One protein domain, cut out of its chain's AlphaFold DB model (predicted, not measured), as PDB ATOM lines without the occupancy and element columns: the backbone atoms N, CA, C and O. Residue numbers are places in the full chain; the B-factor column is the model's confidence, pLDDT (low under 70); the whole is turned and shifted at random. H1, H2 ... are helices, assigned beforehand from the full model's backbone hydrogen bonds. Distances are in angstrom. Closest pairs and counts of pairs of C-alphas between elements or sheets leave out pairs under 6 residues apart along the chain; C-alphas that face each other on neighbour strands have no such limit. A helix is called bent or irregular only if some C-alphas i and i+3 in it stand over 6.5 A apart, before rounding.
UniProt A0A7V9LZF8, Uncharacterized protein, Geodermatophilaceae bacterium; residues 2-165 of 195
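Overview. This is residues 2 to 165 of the 195 residues of an uncharacterized protein of Geodermatophilaceae bacterium (UniProt A0A7V9LZF8). You are looking at a long rod of helices that run nearly along one axis: H2, H3, H4 and H5 make a loose up-and-down bundle, in which each helix runs against the one before it in the chain, and the short first helix, H1, folds back beside the first part of H2 at one end. Inside the bundle, H2 with H5 and H3 with H4 make the two close pairs, while H2 and H3 meet over a short stretch and H2 and H4 stay apart. The printed part has 164 residues with five named helices, H1 to H5 in that order, and no named strand; the class is all helix. The whole is loose, with a radius of gyration of the C-alphas of 19.9 A, and its C-alphas span 69 by 30 by 22 A.

Arrangement. Begin with the longest helix, H2, residues 22 to 57. It has a kink of 25 degrees near residue 29 and is irregular, but only just: C-alphas 26 and 29 are 6.7 A apart. H5, residues 132 to 155, touches H2 with 36 pairs of C-alphas within 8 A; look for the closest, those of Gly 37 and Thr 155, at 4.5 A. Their lines stand at a shallow tilt of 9 degrees, and they run opposite ways. H3, residues 69 to 94, touches H2 with residue 93 alone, and H2 touches H3 with residues 27 to 34 alone; the closest C-alphas are those of Leu 31 and Ile 93, 6.1 A apart. These two run opposite ways at a shallow tilt of 13 degrees and form a helical hairpin. H4, residues 100 to 123, touches H3, and their closest C-alphas, those of Ala 85 and Ala 109, are 5.1 A apart. This too is a helical hairpin, opposite ways at a shallow tilt of 14 degrees. H4 and H5 form another helical hairpin, at a shallow tilt of 5 degrees, with the closest C-alphas those of Leu 110 and Arg 149, 6.7 A apart; H5 touches H4 with residues 142 to 153 alone. H3 and H5 run the same way at a shallow tilt of 18 degrees; residues 82 to 89 of H3 alone touch residues 149 to 155 of H5 alone, and the closest C-alphas, those of Leu 86 and Val 152, are 7.0 A apart. H1, residues 2 to 17, touches H2 with residues 8 to 15 alone; the closest C-alphas are those of Ala 15 and Ala 24, 6.4 A apart. H1 and H2 are a helical hairpin at a shallow tilt of 10 degrees, and H1 is apart from H3, H4 and H5. Every O i to N i+4 pair is within hydrogen-bond range in H1, H4 and H5; in H2 it is 29 of 32 and in H3 21 of 22.

Along the chain. Find C-alpha 22 at (183.979, 133.554, 113.091); from there H2 runs 53.6 A to C-alpha 57 at (163.572, 145.196, 161.308). H3, residues 69 to 94, is 38.0 A long. H4, residues 100 to 123, is 35.0 A long, and H5, residues 132 to 155, is 34.6 A long and ends at C-alpha 155, (176.066, 145.128, 131.046). H1, residues 2 to 17, begins at C-alpha 2, (179.753, 129.066, 138.351), and is 23.0 A long.

Size, cuts and confidence. The two C-alphas farthest apart are those of Pro 19 and Glu 62, at 69.6 A. The printed part has no cut. The link from H2 to H3, 11 residues, is long; H1 to H2 and H3 to H4 are tight links, and H4 to H5 is a short one. The mean pLDDT of the printed part is 87.1, and residues 19 to 26, 58 to 64 and 160 to 165 are under 70.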
ATOM      1  N   ALA A   2     178.684 130.054 138.616       76.56
ATOM      2  CA  ALA A   2     179.753 129.066 138.351       76.56
ATOM      3  C   ALA A   2     179.501 128.078 137.181       76.56
ATOM      4  O   ALA A   2     180.342 127.914 136.306       76.56
ATOM      5  N   ARG A   3     178.310 127.466 137.093       77.75
ATOM      6  CA  ARG A   3     177.965 126.548 135.984       77.75
ATOM      7  C   ARG A   3     177.858 127.244 134.618       77.75
ATOM      8  O   ARG A   3     178.134 126.622 133.590       77.75
ATOM      9  N   ALA A   4     177.412 128.500 134.597       77.25
ATOM     10  CA  ALA A   4     177.323 129.295 133.375       77.25
ATOM     11  C   ALA A   4     178.729 129.677 132.895       77.25
ATOM     12  O   ALA A   4     179.026 129.466 131.722       77.25
ATOM     13  N   ASP A   5     179.613 130.083 133.809       79.38
ATOM     14  CA  ASP A   5     181.021 130.365 133.510       79.38
ATOM     15  C   ASP A   5     181.774 129.139 133.001       79.38
ATOM     16  O   ASP A   5     182.484 129.225 132.005       79.38
ATOM     17  N   GLU A   6     181.592 127.971 133.620       82.44
ATOM     18  CA  GLU A   6     182.201 126.727 133.132       82.44
ATOM     19  C   GLU A   6     181.715 126.359 131.727       82.44
ATOM     20  O   GLU A   6     182.473 125.857 130.897       82.44
ATOM     21  N   THR A   7     180.427 126.577 131.463       81.94
ATOM     22  CA  THR A   7     179.834 126.281 130.156       81.94
ATOM     23  C   THR A   7     180.325 127.274 129.106       81.94
ATOM     24  O   THR A   7     180.658 126.859 127.996       81.94
ATOM     25  N   LEU A   8     180.455 128.551 129.474       79.88
ATOM     26  CA  LEU A   8     181.054 129.582 128.637       79.88
ATOM     27  C   LEU A   8     182.528 129.274 128.352       79.88
ATOM     28  O   LEU A   8     182.929 129.292 127.194       79.88
ATOM     29  N   GLY A   9     183.305 128.896 129.367       79.31
ATOM     30  CA  GLY A   9     184.709 128.507 129.228       79.31
ATOM     31  C   GLY A   9     184.899 127.300 128.304       79.31
ATOM     32  O   GLY A   9     185.764 127.312 127.430       79.31
ATOM     33  N   ARG A  10     184.032 126.281 128.401       78.62
ATOM     34  CA  ARG A  10     184.032 125.140 127.464       78.62
ATOM     35  C   ARG A  10     183.679 125.549 126.030       78.62
ATOM     36  O   ARG A  10     184.258 125.021 125.076       78.62
ATOM     37  N   ALA A  11     182.745 126.483 125.857       78.81
ATOM     38  CA  ALA A  11     182.400 127.026 124.544       78.81
ATOM     39  C   ALA A  11     183.540 127.882 123.956       78.81
ATOM     40  O   ALA A  11     183.831 127.777 122.764       78.81
ATOM     41  N   GLU A  12     184.226 128.676 124.784       76.62
ATOM     42  CA  GLU A  12     185.438 129.439 124.439       76.62
ATOM     43  C   GLU A  12     186.559 128.521 123.961       76.62
ATOM     44  O   GLU A  12     187.153 128.742 122.901       76.62
ATOM     45  N   GLU A  13     186.810 127.447 124.703       76.00
ATOM     46  CA  GLU A  13     187.828 126.466 124.355       76.00
ATOM     47  C   GLU A  13     187.486 125.752 123.037       76.00
ATOM     48  O   GLU A  13     188.328 125.665 122.143       76.00
ATOM     49  N   SER A  14     186.225 125.361 122.840       75.38
ATOM     50  CA  SER A  14     185.751 124.755 121.587       75.38
ATOM     51  C   SER A  14     185.887 125.702 120.384       75.38
ATOM     52  O   SER A  14     186.335 125.292 119.311       75.38
ATOM     53  N   ALA A  15     185.551 126.986 120.555       74.50
ATOM     54  CA  ALA A  15     185.675 128.003 119.511       74.50
ATOM     55  C   ALA A  15     187.141 128.281 119.139       74.50
ATOM     56  O   ALA A  15     187.453 128.511 117.968       74.50
ATOM     57  N   ARG A  16     188.063 128.194 120.105       71.69
ATOM     58  CA  ARG A  16     189.507 128.319 119.858       71.69
ATOM     59  C   ARG A  16     190.032 127.238 118.906       71.69
ATOM     60  O   ARG A  16     190.923 127.526 118.104       71.69
ATOM     61  N   PHE A  17     189.478 126.027 118.968       70.94
ATOM     62  CA  PHE A  17     189.855 124.910 118.096       70.94
ATOM     63  C   PHE A  17     189.092 124.870 116.760       70.94
ATOM     64  O   PHE A  17     189.466 124.090 115.885       70.94
ATOM     65  N   ASN A  18     188.072 125.716 116.557       70.38
ATOM     66  CA  ASN A  18     187.295 125.762 115.317       70.38
ATOM     67  C   ASN A  18     187.730 126.928 114.401       70.38
ATOM     68  O   ASN A  18     187.305 128.070 114.603       70.38
ATOM     69  N   PRO A  19     188.507 126.674 113.330       62.09
ATOM     70  CA  PRO A  19     188.958 127.719 112.412       62.09
ATOM     71  C   PRO A  19     187.825 128.376 111.600       62.09
ATOM     72  O   PRO A  19     188.055 129.425 111.008       62.09
ATOM     73  N   ARG A  20     186.610 127.799 111.580       63.59
ATOM     74  CA  ARG A  20     185.413 128.362 110.922       63.59
ATOM     75  C   ARG A  20     184.494 129.139 111.881       63.59
ATOM     76  O   ARG A  20     183.468 129.653 111.452       63.59
ATOM     77  N   GLY A  21     184.840 129.243 113.165       65.38
ATOM     78  CA  GLY A  21     184.002 129.842 114.213       65.38
ATOM     79  C   GLY A  21     184.003 131.376 114.274       65.38
ATOM     80  O   GLY A  21     184.087 131.922 115.369       65.38
ATOM     81  N   GLY A  22     183.939 132.081 113.138       65.31
ATOM     82  CA  GLY A  22     183.979 133.554 113.091       65.31
ATOM     83  C   GLY A  22     182.897 134.224 113.950       65.31
ATOM     84  O   GLY A  22     183.223 135.044 114.800       65.31
ATOM     85  N   GLN A  23     181.639 133.780 113.828       65.69
ATOM     86  CA  GLN A  23     180.515 134.273 114.646       65.69
ATOM     87  C   GLN A  23     180.728 134.086 116.153       65.69
ATOM     88  O   GLN A  23     180.379 134.958 116.945       65.69
ATOM     89  N   ALA A  24     181.336 132.969 116.569       66.88
ATOM     90  CA  ALA A  24     181.613 132.736 117.982       66.88
ATOM     91  C   ALA A  24     182.569 133.801 118.540       66.88
ATOM     92  O   ALA A  24     182.399 134.214 119.681       66.88
ATOM     93  N   ARG A  25     183.512 134.309 117.729       67.31
ATOM     94  CA  ARG A  25     184.485 135.324 118.164       67.31
ATOM     95  C   ARG A  25     183.875 136.705 118.414       67.31
ATOM     96  O   ARG A  25     184.374 137.431 119.268       67.31
ATOM     97  N   GLU A  26     182.790 137.049 117.723       68.69
ATOM     98  CA  GLU A  26     182.077 138.326 117.897       68.69
ATOM     99  C   GLU A  26     181.057 138.307 119.043       68.69
ATOM    100  O   GLU A  26     180.781 139.343 119.656       68.69
ATOM    101  N   ILE A  27     180.467 137.143 119.324       72.19
ATOM    102  CA  ILE A  27     179.413 136.991 120.336       72.19
ATOM    103  C   ILE A  27     180.019 136.790 121.735       72.19
ATOM    104  O   ILE A  27     179.473 137.276 122.726       72.19
ATOM    105  N   GLN A  28     181.180 136.136 121.836       75.75
ATOM    106  CA  GLN A  28     181.795 135.781 123.123       75.75
ATOM    107  C   GLN A  28     182.075 136.963 124.063       75.75
ATOM    108  O   GLN A  28     181.733 136.862 125.244       75.75
ATOM    109  N   PRO A  29     182.637 138.096 123.592       77.56
ATOM    110  CA  PRO A  29     182.897 139.255 124.449       77.56
ATOM    111  C   PRO A  29     181.619 139.792 125.071       77.56
ATOM    112  O   PRO A  29     181.581 140.080 126.263       77.56
ATOM    113  N   ARG A  30     180.562 139.881 124.256       80.56
ATOM    114  CA  ARG A  30     179.250 140.368 124.676       80.56
ATOM    115  C   ARG A  30     178.654 139.454 125.737       80.56
ATOM    116  O   ARG A  30     178.213 139.947 126.765       80.56
ATOM    117  N   LEU A  31     178.708 138.137 125.533       83.12
ATOM    118  CA  LEU A  31     178.179 137.167 126.491       83.12
ATOM    119  C   LEU A  31     178.933 137.190 127.827       83.12
ATOM    120  O   LEU A  31     178.306 137.102 128.878       83.12
ATOM    121  N   ARG A  32     180.261 137.348 127.802       84.62
ATOM    122  CA  ARG A  32     181.069 137.421 129.025       84.62
ATOM    123  C   ARG A  32     180.827 138.710 129.805       84.62
ATOM    124  O   ARG A  32     180.575 138.647 131.002       84.62
ATOM    125  N   ILE A  33     180.853 139.854 129.117       86.56
ATOM    126  CA  ILE A  33     180.511 141.159 129.706       86.56
ATOM    127  C   ILE A  33     179.113 141.093 130.317       86.56
ATOM    128  O   ILE A  33     178.914 141.531 131.445       86.56
ATOM    129  N   ALA A  34     178.169 140.485 129.601       86.12
ATOM    130  CA  ALA A  34     176.811 140.360 130.074       86.12
ATOM    131  C   ALA A  34     176.670 139.463 131.310       86.12
ATOM    132  O   ALA A  34     175.967 139.829 132.245       86.12
ATOM    133  N   LEU A  35     177.341 138.309 131.342       89.12
ATOM    134  CA  LEU A  35     177.343 137.419 132.507       89.12
ATOM    135  C   LEU A  35     177.907 138.124 133.741       89.12
ATOM    136  O   LEU A  35     177.236 138.157 134.769       89.12
ATOM    137  N   THR A  36     179.070 138.767 133.618       90.19
ATOM    138  CA  THR A  36     179.652 139.566 134.706       90.19
ATOM    139  C   THR A  36     178.734 140.718 135.120       90.19
ATOM    140  O   THR A  36     178.536 140.961 136.307       90.19
ATOM    141  N   GLY A  37     178.114 141.410 134.165       91.62
ATOM    142  CA  GLY A  37     177.154 142.472 134.459       91.62
ATOM    143  C   GLY A  37     175.930 141.967 135.231       91.62
ATOM    144  O   GLY A  37     175.530 142.568 136.226       91.62
ATOM    145  N   LEU A  38     175.387 140.803 134.862       92.00
ATOM    146  CA  LEU A  38     174.276 140.164 135.574       92.00
ATOM    147  C   LEU A  38     174.665 139.701 136.986       92.00
ATOM    148  O   LEU A  38     173.826 139.737 137.888       92.00
ATOM    149  N   GLU A  39     175.918 139.304 137.217       93.69
ATOM    150  CA  GLU A  39     176.441 139.040 138.567       93.69
ATOM    151  C   GLU A  39     176.399 140.285 139.437       93.69
ATOM    152  O   GLU A  39     175.891 140.247 140.561       93.69
ATOM    153  N   LEU A  40     176.890 141.398 138.904       94.19
ATOM    154  CA  LEU A  40     176.912 142.668 139.615       94.19
ATOM    155  C   LEU A  40     175.494 143.224 139.823       94.19
ATOM    156  O   LEU A  40     175.199 143.760 140.897       94.19
ATOM    157  N   CYS A  41     174.582 143.013 138.868       94.38
ATOM    158  CA  CYS A  41     173.155 143.299 139.035       94.38
ATOM    159  C   CYS A  41     172.550 142.469 140.175       94.38
ATOM    160  O   CYS A  41     171.860 143.015 141.031       94.38
ATOM    161  N   TYR A  42     172.841 141.165 140.239       94.06
ATOM    162  CA  TYR A  42     172.361 140.298 141.318       94.06
ATOM    163  C   TYR A  42     172.879 140.741 142.694       94.06
ATOM    164  O   TYR A  42     172.114 140.795 143.659       94.06
ATOM    165  N   VAL A  43     174.162 141.104 142.792       95.56
ATOM    166  CA  VAL A  43     174.741 141.654 144.028       95.56
ATOM    167  C   VAL A  43     174.037 142.952 144.428       95.56
ATOM    168  O   VAL A  43     173.664 143.109 145.588       95.56
ATOM    169  N   SER A  44     173.795 143.853 143.475       94.62
ATOM    170  CA  SER A  44     173.109 145.127 143.727       94.62
ATOM    171  C   SER A  44     171.655 144.924 144.168       94.62
ATOM    172  O   SER A  44     171.214 145.551 145.130       94.62
ATOM    173  N   LEU A  45     170.936 143.982 143.550       94.38
ATOM    174  CA  LEU A  45     169.585 143.596 143.960       94.38
ATOM    175  C   LEU A  45     169.570 143.025 145.384       94.38
ATOM    176  O   LEU A  45     168.696 143.355 146.182       94.38
ATOM    177  N   ARG A  46     170.565 142.210 145.744       95.62
ATOM    178  CA  ARG A  46     170.698 141.694 147.112       95.62
ATOM    179  C   ARG A  46     170.939 142.818 148.122       95.62
ATOM    180  O   ARG A  46     170.357 142.771 149.204       95.62
ATOM    181  N   SER A  47     171.755 143.816 147.781       95.44
ATOM    182  CA  SER A  47     171.949 145.008 148.616       95.44
ATOM    183  C   SER A  47     170.653 145.803 148.787       95.44
ATOM    184  O   SER A  47     170.340 146.217 149.898       95.44
ATOM    185  N   LEU A  48     169.855 145.941 147.724       94.44
ATOM    186  CA  LEU A  48     168.538 146.578 147.785       94.44
ATOM    187  C   LEU A  48     167.585 145.824 148.718       94.44
ATOM    188  O   LEU A  48     167.010 146.420 149.626       94.44
ATOM    189  N   CYS A  49     167.462 144.503 148.557       94.00
ATOM    190  CA  CYS A  49     166.641 143.682 149.448       94.00
ATOM    191  C   CYS A  49     167.118 143.773 150.902       94.00
ATOM    192  O   CYS A  49     166.302 143.759 151.821       94.00
ATOM    193  N   ARG A  50     168.435 143.877 151.123       93.94
ATOM    194  CA  ARG A  50     169.004 144.045 152.461       93.94
ATOM    195  C   ARG A  50     168.613 145.387 153.080       93.94
ATOM    196  O   ARG A  50     168.227 145.373 154.243       93.94
ATOM    197  N   ALA A  51     168.656 146.478 152.315       92.44
ATOM    198  CA  ALA A  51     168.244 147.806 152.773       92.44
ATOM    199  C   ALA A  51     166.750 147.851 153.142       92.44
ATOM    200  O   ALA A  51     166.389 148.368 154.197       92.44
ATOM    201  N   LEU A  52     165.886 147.234 152.324       91.75
ATOM    202  CA  LEU A  52     164.460 147.081 152.645       91.75
ATOM    203  C   LEU A  52     164.250 146.274 153.933       91.75
ATOM    204  O   LEU A  52     163.433 146.640 154.775       91.75
ATOM    205  N   LEU A  53     165.004 145.183 154.092       89.31
ATOM    206  CA  LEU A  53     164.940 144.338 155.278       89.31
ATOM    207  C   LEU A  53     165.420 145.081 156.532       89.31
ATOM    208  O   LEU A  53     164.795 144.952 157.577       89.31
ATOM    209  N   ASP A  54     166.496 145.866 156.433       87.25
ATOM    210  CA  ASP A  54     166.986 146.691 157.542       87.25
ATOM    211  C   ASP A  54     165.909 147.657 158.025       87.25
ATOM    212  O   ASP A  54     165.607 147.682 159.216       87.25
ATOM    213  N   ARG A  55     165.250 148.374 157.111       84.31
ATOM    214  CA  ARG A  55     164.153 149.269 157.492       84.31
ATOM    215  C   ARG A  55     162.992 148.504 158.145       84.31
ATOM    216  O   ARG A  55     162.422 148.989 159.115       84.31
ATOM    217  N   ALA A  56     162.678 147.300 157.666       83.00
ATOM    218  CA  ALA A  56     161.609 146.477 158.231       83.00
ATOM    219  C   ALA A  56     161.915 145.903 159.628       83.00
ATOM    220  O   ALA A  56     160.985 145.645 160.389       83.00
ATOM    221  N   TYR A  57     163.187 145.701 159.984       79.88
ATOM    222  CA  TYR A  57     163.572 145.196 161.308       79.88
ATOM    223  C   TYR A  57     163.587 146.271 162.400       79.88
ATOM    224  O   TYR A  57     163.437 145.930 163.571       79.88
ATOM    225  N   PHE A  58     163.773 147.541 162.037       69.50
ATOM    226  CA  PHE A  58     163.904 148.656 162.984       69.50
ATOM    227  C   PHE A  58     162.668 149.569 163.024       69.50
ATOM    228  O   PHE A  58     162.789 150.744 163.360       69.50
ATOM    229  N   VAL A  59     161.486 149.044 162.688       68.25
ATOM    230  CA  VAL A  59     160.224 149.793 162.780       68.25
ATOM    231  C   VAL A  59     159.890 150.050 164.254       68.25
ATOM    232  O   VAL A  59     159.819 149.084 165.024       68.25
ATOM    233  N   PRO A  60     159.691 151.315 164.673       66.19
ATOM    234  CA  PRO A  60     159.191 151.636 166.006       66.19
ATOM    235  C   PRO A  60     157.852 150.945 166.270       66.19
ATOM    236  O   PRO A  60     157.034 150.794 165.368       66.19
ATOM    237  N   VAL A  61     157.595 150.542 167.515       64.31
ATOM    238  CA  VAL A  61     156.367 149.806 167.877       64.31
ATOM    239  C   VAL A  61     155.101 150.635 167.611       64.31
ATOM    240  O   VAL A  61     154.022 150.071 167.445       64.31
ATOM    241  N   GLU A  62     155.221 151.965 167.543       67.31
ATOM    242  CA  GLU A  62     154.118 152.868 167.212       67.31
ATOM    243  C   GLU A  62     153.756 152.907 165.712       67.31
ATOM    244  O   GLU A  62     152.666 153.366 165.367       67.31
ATOM    245  N   GLU A  63     154.625 152.431 164.814       67.62
ATOM    246  CA  GLU A  63     154.369 152.395 163.370       67.62
ATOM    247  C   GLU A  63     153.763 151.048 162.946       67.62
ATOM    248  O   GLU A  63     154.404 150.000 162.985       67.62
ATOM    249  N   GLU A  64     152.517 151.074 162.467       67.62
ATOM    250  CA  GLU A  64     151.802 149.866 162.024       67.62
ATOM    251  C   GLU A  64     152.370 149.293 160.706       67.62
ATOM    252  O   GLU A  64     152.250 148.098 160.429       67.62
ATOM    253  N   THR A  65     153.027 150.128 159.883       77.19
ATOM    254  CA  THR A  65     153.672 149.708 158.629       77.19
ATOM    255  C   THR A  65     154.960 150.477 158.339       77.19
ATOM    256  O   THR A  65     154.977 151.698 158.435       77.19
ATOM    257  N   VAL A  66     155.975 149.768 157.835       83.94
ATOM    258  CA  VAL A  66     157.299 150.292 157.434       83.94
ATOM    259  C   VAL A  66     157.234 151.453 156.431       83.94
ATOM    260  O   VAL A  66     158.036 152.384 156.469       83.94
ATOM    261  N   TYR A  67     156.318 151.336 155.472       88.62
ATOM    262  CA  TYR A  67     156.181 152.221 154.323       88.62
ATOM    263  C   TYR A  67     154.708 152.433 154.025       88.62
ATOM    264  O   TYR A  67     153.925 151.480 154.079       88.62
ATOM    265  N   THR A  68     154.349 153.650 153.620       91.75
ATOM    266  CA  THR A  68     153.003 153.979 153.140       91.75
ATOM    267  C   THR A  68     152.664 153.210 151.858       91.75
ATOM    268  O   THR A  68     153.535 152.642 151.192       91.75
ATOM    269  N   ALA A  69     151.381 153.178 151.488       93.31
ATOM    270  CA  ALA A  69     150.946 152.547 150.241       93.31
ATOM    271  C   ALA A  69     151.625 153.161 149.002       93.31
ATOM    272  O   ALA A  69     152.026 152.423 148.100       93.31
ATOM    273  N   ASP A  70     151.827 154.479 149.003       96.00
ATOM    274  CA  ASP A  70     152.466 155.202 147.900       96.00
ATOM    275  C   ASP A  70     153.935 154.800 147.750       96.00
ATOM    276  O   ASP A  70     154.379 154.478 146.651       96.00
ATOM    277  N   VAL A  71     154.679 154.707 148.861       95.56
ATOM    278  CA  VAL A  71     156.082 154.263 148.835       95.56
ATOM    279  C   VAL A  71     156.198 152.821 148.343       95.56
ATOM    280  O   VAL A  71     157.073 152.514 147.534       95.56
ATOM    281  N   ARG A  72     155.304 151.925 148.782       95.06
ATOM    282  CA  ARG A  72     155.293 150.534 148.297       95.06
ATOM    283  C   ARG A  72     154.998 150.449 146.800       95.06
ATOM    284  O   ARG A  72     155.616 149.638 146.116       95.06
ATOM    285  N   THR A  73     154.093 151.288 146.302       97.69
ATOM    286  CA  THR A  73     153.764 151.367 144.872       97.69
ATOM    287  C   THR A  73     154.962 151.877 144.072       97.69
ATOM    288  O   THR A  73     155.393 151.214 143.136       97.69
ATOM    289  N   ALA A  74     155.594 152.969 144.511       97.88
ATOM    290  CA  ALA A  74     156.791 153.499 143.864       97.88
ATOM    291  C   ALA A  74     157.963 152.497 143.877       97.88
ATOM    292  O   ALA A  74     158.707 152.392 142.903       97.88
ATOM    293  N   LEU A  75     158.121 151.714 144.950       96.31
ATOM    294  CA  LEU A  75     159.093 150.617 145.000       96.31
ATOM    295  C   LEU A  75     158.788 149.524 143.974       96.31
ATOM    296  O   LEU A  75     159.707 149.066 143.293       96.31
ATOM    297  N   ALA A  76     157.524 149.112 143.858       97.12
ATOM    298  CA  ALA A  76     157.100 148.143 142.852       97.12
ATOM    299  C   ALA A  76     157.400 148.658 141.437       97.12
ATOM    300  O   ALA A  76     158.021 147.946 140.652       97.12
ATOM    301  N   ASP A  77     157.103 149.930 141.162       97.88
ATOM    302  CA  ASP A  77     157.417 150.562 139.885       97.88
ATOM    303  C   ASP A  77     158.931 150.532 139.593       97.88
ATOM    304  O   ASP A  77     159.351 150.198 138.481       97.88
ATOM    305  N   VAL A  78     159.792 150.837 140.569       97.69
ATOM    306  CA  VAL A  78     161.256 150.731 140.396       97.69
ATOM    307  C   VAL A  78     161.673 149.290 140.071       97.69
ATOM    308  O   VAL A  78     162.517 149.076 139.192       97.69
ATOM    309  N   MET A  79     161.080 148.291 140.731       95.88
ATOM    310  CA  MET A  79     161.373 146.876 140.462       95.88
ATOM    311  C   MET A  79     160.907 146.454 139.063       95.88
ATOM    312  O   MET A  79     161.652 145.778 138.351       95.88
ATOM    313  N   ASP A  80     159.733 146.904 138.629       96.25
ATOM    314  CA  ASP A  80     159.192 146.598 137.305       96.25
ATOM    315  C   ASP A  80     160.046 147.204 136.187       96.25
ATOM    316  O   ASP A  80     160.414 146.499 135.246       96.25
ATOM    317  N   SER A  81     160.465 148.468 136.320       95.56
ATOM    318  CA  SER A  81     161.377 149.088 135.345       95.56
ATOM    319  C   SER A  81     162.744 148.421 135.313       95.56
ATOM    320  O   SER A  81     163.349 148.294 134.249       95.56
ATOM    321  N   THR A  82     163.235 147.966 136.465       94.81
ATOM    322  CA  THR A  82     164.464 147.169 136.526       94.81
ATOM    323  C   THR A  82     164.295 145.864 135.743       94.81
ATOM    324  O   THR A  82     165.163 145.496 134.950       94.81
ATOM    325  N   ALA A  83     163.170 145.172 135.932       94.19
ATOM    326  CA  ALA A  83     162.870 143.934 135.226       94.19
ATOM    327  C   ALA A  83     162.727 144.152 133.709       94.19
ATOM    328  O   ALA A  83     163.224 143.333 132.934       94.19
ATOM    329  N   ASP A  84     162.108 145.255 133.279       93.88
ATOM    330  CA  ASP A  84     162.044 145.664 131.869       93.88
ATOM    331  C   ASP A  84     163.439 145.891 131.281       93.88
ATOM    332  O   ASP A  84     163.782 145.306 130.251       93.88
ATOM    333  N   ALA A  85     164.288 146.661 131.963       94.50
ATOM    334  CA  ALA A  85     165.648 146.916 131.499       94.50
ATOM    335  C   ALA A  85     166.453 145.609 131.347       94.50
ATOM    336  O   ALA A  85     167.115 145.397 130.328       94.50
ATOM    337  N   LEU A  86     166.333 144.686 132.310       93.56
ATOM    338  CA  LEU A  86     166.962 143.362 132.246       93.56
ATOM    339  C   LEU A  86     166.413 142.488 131.106       93.56
ATOM    340  O   LEU A  86     167.178 141.740 130.497       93.56
ATOM    341  N   ARG A  87     165.122 142.587 130.763       93.06
ATOM    342  CA  ARG A  87     164.559 141.904 129.581       93.06
ATOM    343  C   ARG A  87     165.206 142.401 128.289       93.06
ATOM    344  O   ARG A  87     165.568 141.584 127.442       93.06
ATOM    345  N   HIS A  88     165.406 143.710 128.149       93.50
ATOM    346  CA  HIS A  88     166.060 144.280 126.969       93.50
ATOM    347  C   HIS A  88     167.558 143.939 126.898       93.50
ATOM    348  O   HIS A  88     168.079 143.697 125.810       93.50
ATOM    349  N   VAL A  89     168.241 143.803 128.042       92.31
ATOM    350  CA  VAL A  89     169.630 143.309 128.095       92.31
ATOM    351  C   VAL A  89     169.758 141.937 127.427       92.31
ATOM    352  O   VAL A  89     170.686 141.718 126.650       92.31
ATOM    353  N   VAL A  90     168.811 141.021 127.658       89.88
ATOM    354  CA  VAL A  90     168.818 139.699 127.004       89.88
ATOM    355  C   VAL A  90     168.767 139.826 125.479       89.88
ATOM    356  O   VAL A  90     169.472 139.094 124.785       89.88
ATOM    357  N   GLN A  91     168.018 140.797 124.950       91.62
ATOM    358  CA  GLN A  91     167.950 141.052 123.508       91.62
ATOM    359  C   GLN A  91     169.272 141.596 122.949       91.62
ATOM    360  O   GLN A  91     169.701 141.180 121.874       91.62
ATOM    361  N   VAL A  92     169.976 142.454 123.698       90.69
ATOM    362  CA  VAL A  92     171.327 142.931 123.333       90.69
ATOM    363  C   VAL A  92     172.314 141.763 123.224       90.69
ATOM    364  O   VAL A  92     173.149 141.732 122.317       90.69
ATOM    365  N   ILE A  93     172.217 140.794 124.138       87.06
ATOM    366  CA  ILE A  93     173.080 139.604 124.162       87.06
ATOM    367  C   ILE A  93     172.756 138.668 122.994       87.06
ATOM    368  O   ILE A  93     173.671 138.132 122.370       87.06
ATOM    369  N   ALA A  94     171.469 138.468 122.704       85.88
ATOM    370  CA  ALA A  94     170.993 137.533 121.688       85.88
ATOM    371  C   ALA A  94     171.117 138.056 120.244       85.88
ATOM    372  O   ALA A  94     170.997 137.270 119.304       85.88
ATOM    373  N   ALA A  95     171.359 139.356 120.047       85.31
ATOM    374  CA  ALA A  95     171.432 139.971 118.725       85.31
ATOM    375  C   ALA A  95     172.564 139.385 117.854       85.31
ATOM    376  O   ALA A  95     173.757 139.522 118.153       85.31
ATOM    377  N   THR A  96     172.178 138.770 116.733       76.94
ATOM    378  CA  THR A  96     173.088 138.186 115.731       76.94
ATOM    379  C   THR A  96     173.594 139.195 114.705       76.94
ATOM    380  O   THR A  96     174.632 138.966 114.091       76.94
ATOM    381  N   GLU A  97     172.865 140.294 114.520       80.88
ATOM    382  CA  GLU A  97     173.228 141.409 113.643       80.88
ATOM    383  C   GLU A  97     173.656 142.610 114.502       80.88
ATOM    384  O   GLU A  97     174.547 142.480 115.346       80.88
ATOM    385  N   SER A  98     173.013 143.771 114.335       85.06
ATOM    386  CA  SER A  98     173.257 144.926 115.192       85.06
ATOM    387  C   SER A  98     172.460 144.833 116.505       85.06
ATOM    388  O   SER A  98     171.235 144.718 116.476       85.06
ATOM    389  N   PRO A  99     173.126 144.934 117.668       88.00
ATOM    390  CA  PRO A  99     172.474 145.070 118.973       88.00
ATOM    391  C   PRO A  99     171.985 146.498 119.284       88.00
ATOM    392  O   PRO A  99     171.381 146.707 120.331       88.00
ATOM    393  N   ASP A 100     172.259 147.490 118.434       89.31
ATOM    394  CA  ASP A 100     171.961 148.902 118.706       89.31
ATOM    395  C   ASP A 100     170.479 149.230 118.964       89.31
ATOM    396  O   ASP A 100     170.228 149.976 119.913       89.31
ATOM    397  N   PRO A 101     169.484 148.677 118.233       91.19
ATOM    398  CA  PRO A 101     168.080 148.911 118.581       91.19
ATOM    399  C   PRO A 101     167.750 148.380 119.982       91.19
ATOM    400  O   PRO A 101     167.164 149.096 120.787       91.19
ATOM    401  N   ALA A 102     168.232 147.183 120.332       91.88
ATOM    402  CA  ALA A 102     168.037 146.630 121.669       91.88
ATOM    403  C   ALA A 102     168.751 147.462 122.751       91.88
ATOM    404  O   ALA A 102     168.237 147.608 123.857       91.88
ATOM    405  N   ARG A 103     169.919 148.054 122.455       92.62
ATOM    406  CA  ARG A 103     170.582 148.991 123.380       92.62
ATOM    407  C   ARG A 103     169.772 150.270 123.577       92.62
ATOM    408  O   ARG A 103     169.759 150.794 124.687       92.62
ATOM    409  N   ALA A 104     169.119 150.771 122.528       94.06
ATOM    410  CA  ALA A 104     168.238 151.930 122.632       94.06
ATOM    411  C   ALA A 104     167.034 151.633 123.540       94.06
ATOM    412  O   ALA A 104     166.702 152.465 124.383       94.06
ATOM    413  N   ASP A 105     166.461 150.429 123.453       94.94
ATOM    414  CA  ASP A 105     165.392 149.994 124.359       94.94
ATOM    415  C   ASP A 105     165.866 149.942 125.821       94.94
ATOM    416  O   ASP A 105     165.179 150.427 126.721       94.94
ATOM    417  N   VAL A 106     167.080 149.428 126.073       95.81
ATOM    418  CA  VAL A 106     167.682 149.449 127.420       95.81
ATOM    419  C   VAL A 106     167.861 150.886 127.907       95.81
ATOM    420  O   VAL A 106     167.508 151.190 129.043       95.81
ATOM    421  N   ALA A 107     168.371 151.787 127.065       95.50
ATOM    422  CA  ALA A 107     168.545 153.191 127.427       95.50
ATOM    423  C   ALA A 107     167.205 153.861 127.784       95.50
ATOM    424  O   ALA A 107     167.121 154.568 128.787       95.50
ATOM    425  N   ALA A 108     166.143 153.589 127.020       96.25
ATOM    426  CA  ALA A 108     164.799 154.073 127.320       96.25
ATOM    427  C   ALA A 108     164.280 153.527 128.663       96.25
ATOM    428  O   ALA A 108     163.771 154.292 129.486       96.25
ATOM    429  N   ALA A 109     164.473 152.233 128.930       96.25
ATOM    430  CA  ALA A 109     164.103 151.619 130.203       96.25
ATOM    431  C   ALA A 109     164.891 152.209 131.391       96.25
ATOM    432  O   ALA A 109     164.320 152.437 132.455       96.25
ATOM    433  N   LEU A 110     166.178 152.532 131.214       97.44
ATOM    434  CA  LEU A 110     167.000 153.180 132.245       97.44
ATOM    435  C   LEU A 110     166.552 154.620 132.543       97.44
ATOM    436  O   LEU A 110     166.631 155.057 133.693       97.44
ATOM    437  N   VAL A 111     166.045 155.349 131.543       97.62
ATOM    438  CA  VAL A 111     165.416 156.664 131.753       97.62
ATOM    439  C   VAL A 111     164.139 156.524 132.583       97.62
ATOM    440  O   VAL A 111     163.951 157.281 133.535       97.62
ATOM    441  N   GLN A 112     163.291 155.538 132.278       97.69
ATOM    442  CA  GLN A 112     162.086 155.256 133.071       97.69
ATOM    443  C   GLN A 112     162.429 154.851 134.510       97.69
ATOM    444  O   GLN A 112     161.832 155.361 135.458       97.69
ATOM    445  N   LEU A 113     163.447 154.005 134.689       97.75
ATOM    446  CA  LEU A 113     163.955 153.628 136.006       97.75
ATOM    447  C   LEU A 113     164.423 154.853 136.801       97.75
ATOM    448  O   LEU A 113     164.096 154.972 137.979       97.75
ATOM    449  N   GLN A 114     165.137 155.785 136.161       98.12
ATOM    450  CA  GLN A 114     165.571 157.017 136.820       98.12
ATOM    451  C   GLN A 114     164.383 157.872 137.271       98.12
ATOM    452  O   GLN A 114     164.361 158.329 138.409       98.12
ATOM    453  N   GLN A 115     163.373 158.046 136.415       98.38
ATOM    454  CA  GLN A 115     162.169 158.810 136.755       98.38
ATOM    455  C   GLN A 115     161.432 158.204 137.956       98.38
ATOM    456  O   GLN A 115     161.043 158.921 138.877       98.38
ATOM    457  N   ARG A 116     161.290 156.873 137.988       98.31
ATOM    458  CA  ARG A 116     160.658 156.151 139.104       98.31
ATOM    459  C   ARG A 116     161.488 156.230 140.384       98.31
ATOM    460  O   ARG A 116     160.930 156.424 141.459       98.31
ATOM    461  N   ARG A 117     162.817 156.152 140.276       97.88
ATOM    462  CA  ARG A 117     163.742 156.354 141.400       97.88
ATOM    463  C   ARG A 117     163.627 157.765 141.974       97.88
ATOM    464  O   ARG A 117     163.622 157.921 143.192       97.88
ATOM    465  N   ASP A 118     163.516 158.787 141.130       98.31
ATOM    466  CA  ASP A 118     163.377 160.177 141.579       98.31
ATOM    467  C   ASP A 118     162.020 160.418 142.246       98.31
ATOM    468  O   ASP A 118     161.950 161.065 143.293       98.31
ATOM    469  N   HIS A 119     160.956 159.807 141.720       98.38
ATOM    470  CA  HIS A 119     159.659 159.794 142.388       98.38
ATOM    471  C   HIS A 119     159.727 159.103 143.759       98.38
ATOM    472  O   HIS A 119     159.313 159.694 144.756       98.38
ATOM    473  N   LEU A 120     160.327 157.912 143.848       98.06
ATOM    474  CA  LEU A 120     160.539 157.215 145.118       98.06
ATOM    475  C   LEU A 120     161.327 158.085 146.110       98.06
ATOM    476  O   LEU A 120     160.940 158.205 147.270       98.06
ATOM    477  N   SER A 121     162.390 158.748 145.650       98.00
ATOM    478  CA  SER A 121     163.183 159.663 146.475       98.00
ATOM    479  C   SER A 121     162.353 160.812 147.045       98.00
ATOM    480  O   SER A 121     162.617 161.228 148.169       98.00
ATOM    481  N   SER A 122     161.367 161.322 146.302       97.69
ATOM    482  CA  SER A 122     160.480 162.388 146.787       97.69
ATOM    483  C   SER A 122     159.527 161.923 147.892       97.69
ATOM    484  O   SER A 122     159.170 162.713 148.761       97.69
ATOM    485  N   LEU A 123     159.153 160.637 147.893       97.06
ATOM    486  CA  LEU A 123     158.280 160.040 148.907       97.06
ATOM    487  C   LEU A 123     159.038 159.623 150.175       97.06
ATOM    488  O   LEU A 123     158.436 159.504 151.237       97.06
ATOM    489  N   LEU A 124     160.350 159.396 150.070       94.69
ATOM    490  CA  LEU A 124     161.217 158.960 151.170       94.69
ATOM    491  C   LEU A 124     161.881 160.123 151.931       94.69
ATOM    492  O   LEU A 124     162.826 159.905 152.694       94.69
ATOM    493  N   LEU A 125     161.422 161.360 151.724       93.06
ATOM    494  CA  LEU A 125     161.960 162.525 152.420       93.06
ATOM    495  C   LEU A 125     161.641 162.453 153.916       93.06
ATOM    496  O   LEU A 125     160.483 162.415 154.321       93.06
ATOM    497  N   VAL A 126     162.695 162.465 154.726       90.81
ATOM    498  CA  VAL A 126     162.634 162.480 156.189       90.81
ATOM    499  C   VAL A 126     163.621 163.526 156.692       90.81
ATOM    500  O   VAL A 126     164.707 163.668 156.128       90.81
ATOM    501  N   ASP A 127     163.238 164.265 157.734       87.50
ATOM    502  CA  ASP A 127     164.143 165.184 158.422       87.50
ATOM    503  C   ASP A 127     165.233 164.375 159.159       87.50
ATOM    504  O   ASP A 127     164.902 163.628 160.087       87.50
ATOM    505  N   PRO A 128     166.524 164.524 158.798       88.94
ATOM    506  CA  PRO A 128     167.616 163.801 159.448       88.94
ATOM    507  C   PRO A 128     167.724 164.084 160.951       88.94
ATOM    508  O   PRO A 128     168.267 163.265 161.689       88.94
ATOM    509  N   HIS A 129     167.246 165.243 161.414       89.75
ATOM    510  CA  HIS A 129     167.249 165.589 162.836       89.75
ATOM    511  C   HIS A 129     166.093 164.950 163.606       89.75
ATOM    512  O   HIS A 129     166.206 164.779 164.819       89.75
ATOM    513  N   ALA A 130     165.006 164.591 162.919       86.69
ATOM    514  CA  ALA A 130     163.854 163.927 163.515       86.69
ATOM    515  C   ALA A 130     164.022 162.400 163.532       86.69
ATOM    516  O   ALA A 130     163.743 161.773 164.551       86.69
ATOM    517  N   ASP A 131     164.509 161.810 162.435       86.50
ATOM    518  CA  ASP A 131     164.774 160.370 162.330       86.50
ATOM    519  C   ASP A 131     165.994 160.099 161.430       86.50
ATOM    520  O   ASP A 131     165.901 159.847 160.223       86.50
ATOM    521  N   ALA A 132     167.176 160.153 162.049       88.50
ATOM    522  CA  ALA A 132     168.450 159.885 161.386       88.50
ATOM    523  C   ALA A 132     168.548 158.447 160.843       88.50
ATOM    524  O   ALA A 132     169.190 158.223 159.816       88.50
ATOM    525  N   GLY A 133     167.905 157.481 161.512       87.81
ATOM    526  CA  GLY A 133     167.925 156.075 161.115       87.81
ATOM    527  C   GLY A 133     167.153 155.847 159.820       87.81
ATOM    528  O   GLY A 133     167.689 155.251 158.884       87.81
ATOM    529  N   ALA A 134     165.932 156.382 159.725       87.88
ATOM    530  CA  ALA A 134     165.160 156.361 158.485       87.88
ATOM    531  C   ALA A 134     165.895 157.082 157.353       87.88
ATOM    532  O   ALA A 134     165.963 156.560 156.241       87.88
ATOM    533  N   TRP A 135     166.493 158.246 157.629       92.38
ATOM    534  CA  TRP A 135     167.251 158.991 156.626       92.38
ATOM    535  C   TRP A 135     168.427 158.180 156.054       92.38
ATOM    536  O   TRP A 135     168.560 158.064 154.831       92.38
ATOM    537  N   GLU A 136     169.242 157.555 156.911       92.62
ATOM    538  CA  GLU A 136     170.361 156.706 156.482       92.62
ATOM    539  C   GLU A 136     169.871 155.491 155.676       92.62
ATOM    540  O   GLU A 136     170.399 155.188 154.602       92.62
ATOM    541  N   GLN A 137     168.813 154.826 156.145       92.06
ATOM    542  CA  GLN A 137     168.229 153.656 155.486       92.06
ATOM    543  C   GLN A 137     167.635 154.001 154.112       92.06
ATOM    544  O   GLN A 137     167.838 153.259 153.146       92.06
ATOM    545  N   HIS A 138     166.945 155.137 153.986       93.81
ATOM    546  CA  HIS A 138     166.426 155.627 152.706       93.81
ATOM    547  C   HIS A 138     167.563 155.971 151.738       93.81
ATOM    548  O   HIS A 138     167.498 155.615 150.559       93.81
ATOM    549  N   GLY A 139     168.641 156.587 152.230       94.75
ATOM    550  CA  GLY A 139     169.843 156.848 151.438       94.75
ATOM    551  C   GLY A 139     170.509 155.563 150.934       94.75
ATOM    552  O   GLY A 139     170.870 155.473 149.756       94.75
ATOM    553  N   ALA A 140     170.622 154.544 151.790       95.06
ATOM    554  CA  ALA A 140     171.173 153.240 151.425       95.06
ATOM    555  C   ALA A 140     170.318 152.527 150.365       95.06
ATOM    556  O   ALA A 140     170.853 151.984 149.394       95.06
ATOM    557  N   LEU A 141     168.990 152.577 150.511       95.56
ATOM    558  CA  LEU A 141     168.039 152.028 149.547       95.56
ATOM    559  C   LEU A 141     168.170 152.696 148.171       95.56
ATOM    560  O   LEU A 141     168.340 152.004 147.167       95.56
ATOM    561  N   LEU A 142     168.147 154.031 148.120       97.00
ATOM    562  CA  LEU A 142     168.283 154.783 146.869       97.00
ATOM    563  C   LEU A 142     169.649 154.546 146.213       97.00
ATOM    564  O   LEU A 142     169.722 154.333 145.004       97.00
ATOM    565  N   SER A 143     170.717 154.475 147.009       97.38
ATOM    566  CA  SER A 143     172.059 154.148 146.512       97.38
ATOM    567  C   SER A 143     172.129 152.745 145.903       97.38
ATOM    568  O   SER A 143     172.814 152.541 144.902       97.38
ATOM    569  N   ALA A 144     171.411 151.768 146.468       96.62
ATOM    570  CA  ALA A 144     171.335 150.422 145.907       96.62
ATOM    571  C   ALA A 144     170.583 150.395 144.562       96.62
ATOM    572  O   ALA A 144     171.010 149.690 143.646       96.62
ATOM    573  N   VAL A 145     169.518 151.196 144.408       97.31
ATOM    574  CA  VAL A 145     168.822 151.392 143.120       97.31
ATOM    575  C   VAL A 145     169.753 152.044 142.094       97.31
ATOM    576  O   VAL A 145     169.886 151.547 140.974       97.31
ATOM    577  N   ASP A 146     170.447 153.116 142.482       97.56
ATOM    578  CA  ASP A 146     171.379 153.835 141.608       97.56
ATOM    579  C   ASP A 146     172.525 152.919 141.153       97.56
ATOM    580  O   ASP A 146     172.899 152.907 139.975       97.56
ATOM    581  N   ARG A 147     173.034 152.083 142.064       96.88
ATOM    582  CA  ARG A 147     174.043 151.068 141.761       96.88
ATOM    583  C   ARG A 147     173.521 150.028 140.773       96.88
ATOM    584  O   ARG A 147     174.214 149.730 139.805       96.88
ATOM    585  N   LEU A 148     172.310 149.512 140.984       95.94
ATOM    586  CA  LEU A 148     171.684 148.543 140.087       95.94
ATOM    587  C   LEU A 148     171.519 149.111 138.671       95.94
ATOM    588  O   LEU A 148     171.869 148.439 137.703       95.94
ATOM    589  N   ARG A 149     171.077 150.368 138.546       96.81
ATOM    590  CA  ARG A 149     170.978 151.076 137.260       96.81
ATOM    591  C   ARG A 149     172.326 151.138 136.534       96.81
ATOM    592  O   ARG A 149     172.390 150.818 135.349       96.81
ATOM    593  N   VAL A 150     173.394 151.515 137.244       96.62
ATOM    594  CA  VAL A 150     174.761 151.575 136.688       96.62
ATOM    595  C   VAL A 150     175.220 150.203 136.194       96.62
ATOM    596  O   VAL A 150     175.826 150.109 135.128       96.62
ATOM    597  N   GLU A 151     174.920 149.134 136.932       96.38
ATOM    598  CA  GLU A 151     175.299 147.779 136.524       96.38
ATOM    599  C   GLU A 151     174.532 147.300 135.289       96.38
ATOM    600  O   GLU A 151     175.129 146.721 134.377       96.38
ATOM    601  N   VAL A 152     173.238 147.611 135.185       96.00
ATOM    602  CA  VAL A 152     172.457 147.316 133.975       96.00
ATOM    603  C   VAL A 152     173.029 148.057 132.762       96.00
ATOM    604  O   VAL A 152     173.224 147.449 131.708       96.00
ATOM    605  N   GLU A 153     173.368 149.340 132.905       95.00
ATOM    606  CA  GLU A 153     173.992 150.123 131.831       95.00
ATOM    607  C   GLU A 153     175.349 149.536 131.405       95.00
ATOM    608  O   GLU A 153     175.630 149.376 130.212       95.00
ATOM    609  N   ALA A 154     176.190 149.164 132.374       92.44
ATOM    610  CA  ALA A 154     177.494 148.563 132.111       92.44
ATOM    611  C   ALA A 154     177.376 147.229 131.356       92.44
ATOM    612  O   ALA A 154     178.183 146.954 130.466       92.44
ATOM    613  N   THR A 155     176.335 146.443 131.654       92.44
ATOM    614  CA  THR A 155     176.066 145.128 131.046       92.44
ATOM    615  C   THR A 155     175.865 145.210 129.528       92.44
ATOM    616  O   THR A 155     176.214 144.278 128.803       92.44
ATOM    617  N   VAL A 156     175.326 146.324 129.022       91.06
ATOM    618  CA  VAL A 156     174.981 146.492 127.596       91.06
ATOM    619  C   VAL A 156     175.972 147.355 126.823       91.06
ATOM    620  O   VAL A 156     175.790 147.583 125.620       91.06
ATOM    621  N   ARG A 157     177.035 147.824 127.485       85.75
ATOM    622  CA  ARG A 157     178.072 148.644 126.862       85.75
ATOM    623  C   ARG A 157     178.772 147.860 125.751       85.75
ATOM    624  O   ARG A 157     179.094 146.682 125.894       85.75
ATOM    625  N   ALA A 158     178.995 148.519 124.614       79.62
ATOM    626  CA  ALA A 158     179.714 147.906 123.506       79.62
ATOM    627  C   ALA A 158     181.133 147.497 123.960       79.62
ATOM    628  O   ALA A 158     181.809 148.305 124.609       79.62
ATOM    629  N   PRO A 159     181.599 146.277 123.632       72.81
ATOM    630  CA  PRO A 159     182.977 145.898 123.901       72.81
ATOM    631  C   PRO A 159     183.917 146.862 123.172       72.81
ATOM    632  O   PRO A 159     183.750 147.120 121.982       72.81
ATOM    633  N   THR A 160     184.920 147.379 123.873       68.56
ATOM    634  CA  THR A 160     185.947 148.253 123.287       68.56
ATOM    635  C   THR A 160     186.997 147.486 122.481       68.56
ATOM    636  O   THR A 160     187.773 148.103 121.755       68.56
ATOM    637  N   SER A 161     187.032 146.152 122.577       64.31
ATOM    638  CA  SER A 161     187.950 145.302 121.821       64.31
ATOM    639  C   SER A 161     187.263 144.061 121.248       64.31
ATOM    640  O   SER A 161     186.372 143.463 121.852       64.31
ATOM    641  N   GLU A 162     187.707 143.664 120.056       64.56
ATOM    642  CA  GLU A 162     187.375 142.376 119.452       64.56
ATOM    643  C   GLU A 162     188.141 141.262 120.187       64.56
ATOM    644  O   GLU A 162     189.354 141.371 120.403       64.56
ATOM    645  N   TRP A 163     187.471 140.168 120.557       69.25
ATOM    646  CA  TRP A 163     188.163 139.028 121.159       69.25
ATOM    647  C   TRP A 163     188.930 138.239 120.107       69.25
ATOM    648  O   TRP A 163     188.372 137.652 119.180       69.25
ATOM    649  N   ARG A 164     190.252 138.219 120.278       67.31
ATOM    650  CA  ARG A 164     191.190 137.509 119.410       67.31
ATOM    651  C   ARG A 164     191.896 136.423 120.219       67.31
ATOM    652  O   ARG A 164     192.884 136.722 120.891       67.31
ATOM    653  N   PRO A 165     191.413 135.167 120.191       64.81
ATOM    654  CA  PRO A 165     192.077 134.087 120.902       64.81
ATOM    655  C   PRO A 165     193.453 133.820 120.288       64.81
ATOM    656  O   PRO A 165     193.612 133.811 119.066       64.81
TER     657      PRO A 165